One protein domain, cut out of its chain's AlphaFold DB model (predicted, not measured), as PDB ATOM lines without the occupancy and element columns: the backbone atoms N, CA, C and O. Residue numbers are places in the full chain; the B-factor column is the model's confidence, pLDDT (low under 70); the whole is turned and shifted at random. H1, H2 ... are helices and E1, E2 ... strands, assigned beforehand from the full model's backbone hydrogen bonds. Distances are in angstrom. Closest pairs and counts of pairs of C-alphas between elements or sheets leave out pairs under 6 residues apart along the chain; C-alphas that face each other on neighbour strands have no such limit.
ATOM      1  N   PHE A   2     -10.704 -45.213  20.461       84.38
ATOM      2  CA  PHE A   2      -9.353 -44.958  20.955       84.38
ATOM      3  C   PHE A   2      -8.850 -43.635  20.380       84.38
ATOM      4  O   PHE A   2      -9.371 -43.187  19.362       84.38
ATOM      5  N   VAL A   3      -7.865 -43.014  21.019       86.88
ATOM      6  CA  VAL A   3      -7.227 -41.786  20.533       86.88
ATOM      7  C   VAL A   3      -5.718 -41.970  20.451       86.88
ATOM      8  O   VAL A   3      -5.106 -42.596  21.329       86.88
ATOM      9  N   CYS A   4      -5.120 -41.452  19.382       87.69
ATOM     10  CA  CYS A   4      -3.673 -41.428  19.220       87.69
ATOM     11  C   CYS A   4      -3.044 -40.554  20.308       87.69
ATOM     12  O   CYS A   4      -3.492 -39.440  20.570       87.69
ATOM     13  N   ARG A   5      -1.987 -41.053  20.952       84.25
ATOM     14  CA  ARG A   5      -1.335 -40.340  22.059       84.25
ATOM     15  C   ARG A   5      -0.569 -39.082  21.623       84.25
ATOM     16  O   ARG A   5      -0.321 -38.228  22.466       84.25
ATOM     17  N   LEU A   6      -0.175 -38.985  20.350       84.25
ATOM     18  CA  LEU A   6       0.597 -37.852  19.825       84.25
ATOM     19  C   LEU A   6      -0.295 -36.744  19.270       84.25
ATOM     20  O   LEU A   6      -0.187 -35.606  19.711       84.25
ATOM     21  N   CYS A   7      -1.163 -37.072  18.313       85.31
ATOM     22  CA  CYS A   7      -2.010 -36.085  17.640       85.31
ATOM     23  C   CYS A   7      -3.393 -35.923  18.289       85.31
ATOM     24  O   CYS A   7      -4.088 -34.955  18.006       85.31
ATOM     25  N   GLY A   8      -3.811 -36.853  19.156       83.94
ATOM     26  CA  GLY A   8      -5.137 -36.831  19.778       83.94
ATOM     27  C   GLY A   8      -6.280 -37.245  18.847       83.94
ATOM     28  O   GLY A   8      -7.430 -37.260  19.287       83.94
ATOM     29  N   GLU A   9      -5.994 -37.607  17.592       85.69
ATOM     30  CA  GLU A   9      -7.022 -38.011  16.635       85.69
ATOM     31  C   GLU A   9      -7.668 -39.348  17.021       85.69
ATOM     32  O   GLU A   9      -7.004 -40.250  17.554       85.69
ATOM     33  N   PRO A  10      -8.980 -39.500  16.776       86.62
ATOM     34  CA  PRO A  10      -9.673 -40.735  17.067       86.62
ATOM     35  C   PRO A  10      -9.281 -41.833  16.079       86.62
ATOM     36  O   PRO A  10      -9.459 -41.698  14.872       86.62
ATOM     37  N   VAL A  11      -8.843 -42.972  16.609       87.06
ATOM     38  CA  VAL A  11      -8.486 -44.144  15.811       87.06
ATOM     39  C   VAL A  11      -9.541 -45.237  16.017       87.06
ATOM     40  O   VAL A  11      -9.732 -45.718  17.148       87.06
ATOM     41  N   PRO A  12     -10.267 -45.641  14.958       84.62
ATOM     42  CA  PRO A  12     -11.212 -46.745  15.037       84.62
ATOM     43  C   PRO A  12     -10.441 -48.066  15.129       84.62
ATOM     44  O   PRO A  12      -9.787 -48.491  14.184       84.62
ATOM     45  N   THR A  13     -10.512 -48.735  16.279       87.19
ATOM     46  CA  THR A  13      -9.924 -50.069  16.455       87.19
ATOM     47  C   THR A  13     -10.723 -50.917  17.442       87.19
ATOM     48  O   THR A  13     -11.599 -50.412  18.157       87.19
ATOM     49  N   ARG A  14     -10.426 -52.219  17.462       80.94
ATOM     50  CA  ARG A  14     -10.974 -53.221  18.384       80.94
ATOM     51  C   ARG A  14      -9.921 -53.631  19.408       80.94
ATOM     52  O   ARG A  14      -8.723 -53.491  19.174       80.94
ATOM     53  N   GLN A  15     -10.392 -54.169  20.528       77.19
ATOM     54  CA  GLN A  15      -9.520 -54.669  21.582       77.19
ATOM     55  C   GLN A  15      -8.638 -55.814  21.050       77.19
ATOM     56  O   GLN A  15      -9.146 -56.703  20.363       77.19
ATOM     57  N   GLY A  16      -7.333 -55.766  21.316       82.12
ATOM     58  CA  GLY A  16      -6.330 -56.703  20.791       82.12
ATOM     59  C   GLY A  16      -5.688 -56.310  19.451       82.12
ATOM     60  O   GLY A  16      -4.744 -56.968  19.021       82.12
ATOM     61  N   TYR A  17      -6.158 -55.242  18.794       85.19
ATOM     62  CA  TYR A  17      -5.600 -54.721  17.531       85.19
ATOM     63  C   TYR A  17      -5.076 -53.282  17.665       85.19
ATOM     64  O   TYR A  17      -4.892 -52.568  16.674       85.19
ATOM     65  N   GLU A  18      -4.836 -52.822  18.890       85.00
ATOM     66  CA  GLU A  18      -4.481 -51.435  19.180       85.00
ATOM     67  C   GLU A  18      -3.120 -51.064  18.593       85.00
ATOM     68  O   GLU A  18      -2.967 -49.979  18.041       85.00
ATOM     69  N   MET A  19      -2.143 -51.971  18.668       83.25
ATOM     70  CA  MET A  19      -0.778 -51.722  18.191       83.25
ATOM     71  C   MET A  19      -0.716 -51.599  16.665       83.25
ATOM     72  O   MET A  19      -0.081 -50.683  16.145       83.25
ATOM     73  N   THR A  20      -1.421 -52.473  15.943       88.31
ATOM     74  CA  THR A  20      -1.483 -52.436  14.476       88.31
ATOM     75  C   THR A  20      -2.209 -51.185  13.990       88.31
ATOM     76  O   THR A  20      -1.727 -50.507  13.085       88.31
ATOM     77  N   ALA A  21      -3.326 -50.832  14.633       87.81
ATOM     78  CA  ALA A  21      -4.065 -49.614  14.313       87.81
ATOM     79  C   ALA A  21      -3.263 -48.341  14.644       87.81
ATOM     80  O   ALA A  21      -3.270 -47.399  13.857       87.81
ATOM     81  N   ALA A  22      -2.514 -48.327  15.757       87.12
ATOM     82  CA  ALA A  22      -1.608 -47.227  16.094       87.12
ATOM     83  C   ALA A  22      -0.538 -47.028  15.017       87.12
ATOM     84  O   ALA A  22      -0.252 -45.899  14.633       87.12
ATOM     85  N   ALA A  23       0.063 -48.125  14.550       88.69
ATOM     86  CA  ALA A  23       1.127 -48.087  13.556       88.69
ATOM     87  C   ALA A  23       0.617 -47.642  12.178       88.69
ATOM     88  O   ALA A  23       1.298 -46.866  11.511       88.69
ATOM     89  N   ALA A  24      -0.567 -48.100  11.765       89.31
ATOM     90  CA  ALA A  24      -1.198 -47.670  10.519       89.31
ATOM     91  C   ALA A  24      -1.503 -46.165  10.545       89.31
ATOM     92  O   ALA A  24      -1.026 -45.427   9.688       89.31
ATOM     93  N   HIS A  25      -2.176 -45.700  11.599       91.12
ATOM     94  CA  HIS A  25      -2.485 -44.284  11.771       91.12
ATOM     95  C   HIS A  25      -1.221 -43.415  11.844       91.12
ATOM     96  O   HIS A  25      -1.152 -42.374  11.208       91.12
ATOM     97  N   ALA A  26      -0.185 -43.857  12.561       89.12
ATOM     98  CA  ALA A  26       1.071 -43.119  12.666       89.12
ATOM     99  C   ALA A  26       1.763 -42.914  11.305       89.12
ATOM    100  O   ALA A  26       2.347 -41.859  11.061       89.12
ATOM    101  N   ARG A  27       1.658 -43.894  10.397       89.69
ATOM    102  CA  ARG A  27       2.161 -43.763   9.021       89.69
ATOM    103  C   ARG A  27       1.355 -42.753   8.212       89.69
ATOM    104  O   ARG A  27       1.952 -41.965   7.489       89.69
ATOM    105  N   GLU A  28       0.033 -42.770   8.345       89.88
ATOM    106  CA  GLU A  28      -0.863 -41.834   7.656       89.88
ATOM    107  C   GLU A  28      -0.695 -40.397   8.169       89.88
ATOM    108  O   GLU A  28      -0.635 -39.458   7.380       89.88
ATOM    109  N   ALA A  29      -0.545 -40.231   9.483       86.75
ATOM    110  CA  ALA A  29      -0.400 -38.942  10.153       86.75
ATOM    111  C   ALA A  29       1.050 -38.416  10.185       86.75
ATOM    112  O   ALA A  29       1.300 -37.323  10.692       86.75
ATOM    113  N   GLY A  30       2.021 -39.176   9.661       89.81
ATOM    114  CA  GLY A  30       3.411 -38.735   9.525       89.81
ATOM    115  C   GLY A  30       4.169 -38.575  10.848       89.81
ATOM    116  O   GLY A  30       5.015 -37.690  10.971       89.81
ATOM    117  N   HIS A  31       3.889 -39.414  11.848       88.12
ATOM    118  CA  HIS A  31       4.540 -39.357  13.161       88.12
ATOM    119  C   HIS A  31       4.975 -40.757  13.643       88.12
ATOM    120  O   HIS A  31       4.529 -41.767  13.101       88.12
ATOM    121  N   PRO A  32       5.854 -40.887  14.657       82.88
ATOM    122  CA  PRO A  32       6.255 -42.203  15.159       82.88
ATOM    123  C   PRO A  32       5.090 -42.946  15.846       82.88
ATOM    124  O   PRO A  32       4.141 -42.317  16.325       82.88
ATOM    125  N   PRO A  33       5.135 -44.290  15.930       80.88
ATOM    126  CA  PRO A  33       4.087 -45.078  16.574       80.88
ATOM    127  C   PRO A  33       4.100 -44.859  18.095       80.88
ATOM    128  O   PRO A  33       4.985 -45.345  18.794       80.88
ATOM    129  N   ALA A  34       3.102 -44.145  18.622       74.19
ATOM    130  CA  ALA A  34       3.002 -43.810  20.051       74.19
ATOM    131  C   ALA A  34       1.939 -44.602  20.833       74.19
ATOM    132  O   ALA A  34       1.667 -44.305  22.000       74.19
ATOM    133  N   GLY A  35       1.355 -45.627  20.207       79.56
ATOM    134  CA  GLY A  35       0.264 -46.408  20.783       79.56
ATOM    135  C   GLY A  35      -1.053 -45.630  20.865       79.56
ATOM    136  O   GLY A  35      -1.125 -44.422  20.619       79.56
ATOM    137  N   LEU A  36      -2.118 -46.349  21.208       83.12
ATOM    138  CA  LEU A  36      -3.453 -45.790  21.382       83.12
ATOM    139  C   LEU A  36      -3.811 -45.706  22.862       83.12
ATOM    140  O   LEU A  36      -3.444 -46.568  23.658       83.12
ATOM    141  N   THR A  37      -4.564 -44.675  23.229       82.25
ATOM    142  CA  THR A  37      -5.117 -44.516  24.577       82.25
ATOM    143  C   THR A  37      -6.636 -44.558  24.512       82.25
ATOM    144  O   THR A  37      -7.234 -44.091  23.541       82.25
ATOM    145  N   LEU A  38      -7.291 -45.145  25.515       77.50
ATOM    146  CA  LEU A  38      -8.730 -44.949  25.651       77.50
ATOM    147  C   LEU A  38      -8.957 -43.531  26.192       77.50
ATOM    148  O   LEU A  38      -8.327 -43.170  27.188       77.50
ATOM    149  N   PRO A  39      -9.849 -42.734  25.580       65.06
ATOM    150  CA  PRO A  39     -10.286 -41.473  26.142       65.06
ATOM    151  C   PRO A  39     -11.007 -41.784  27.453       65.06
ATOM    152  O   PRO A  39     -12.142 -42.268  27.479       65.06
ATOM    153  N   ASP A  40     -10.304 -41.559  28.556       61.94
ATOM    154  CA  ASP A  40     -10.817 -41.756  29.900       61.94
ATOM    155  C   ASP A  40     -11.874 -40.668  30.151       61.94
ATOM    156  O   ASP A  40     -11.554 -39.525  30.482       61.94
ATOM    157  N   ARG A  41     -13.159 -40.999  29.949       53.44
ATOM    158  CA  ARG A  41     -14.309 -40.077  30.107       53.44
ATOM    159  C   ARG A  41     -14.450 -39.488  31.525       53.44
ATOM    160  O   ARG A  41     -15.393 -38.743  31.775       53.44
ATOM    161  N   ARG A  42     -13.550 -39.803  32.463       49.88
ATOM    162  CA  ARG A  42     -13.574 -39.328  33.857       49.88
ATOM    163  C   ARG A  42     -12.313 -38.598  34.321       49.88
ATOM    164  O   ARG A  42     -12.123 -38.460  35.527       49.88
TER     165      ARG A  42
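This is residues 2 to 42 of the 103 residues of an uncharacterized protein of Streptomyces gancidicus BKS 13-15 (UniProt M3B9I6). There is little regular structure here: one helix, H1, and a tiny strand patch are joined by long loops. In the patch, strand E1 lies between two short stretches, residues 10 to 11 and 36 to 37, each antiparallel to it. The printed part has 41 residues, with E1 then H1 along it; the class is mixed, helices and strands, with 14 residues in named elements. It is compact, with a radius of gyration of the C-alphas of 9.4 A and spans of 29 by 20 by 13 A.

Start at E1, residues 2 to 4: its residues 2 to 3 pair with 10 to 11, and its residues 3 to 4 with 36 to 37. Look next at H1, residues 18 to 28, whose closest C-alpha pair with E1 is Cys 4 and Ala 22, 6.9 A apart. In H1 every O i to N i+4 pair is within hydrogen-bond range.

Find C-alpha 2 at (-9.353, -44.958, 20.955); E1 runs 6.9 A from there. H1 runs 15.4 A from C-alpha 18 to C-alpha 28 at (-0.863, -41.834, 7.656).

The C-alphas farthest apart, of Arg 27 and Arg 42, are 29.7 A apart. The printed part has no cut, and the link from E1 to H1 is long. Residues 39 to 42 have pLDDT under 70.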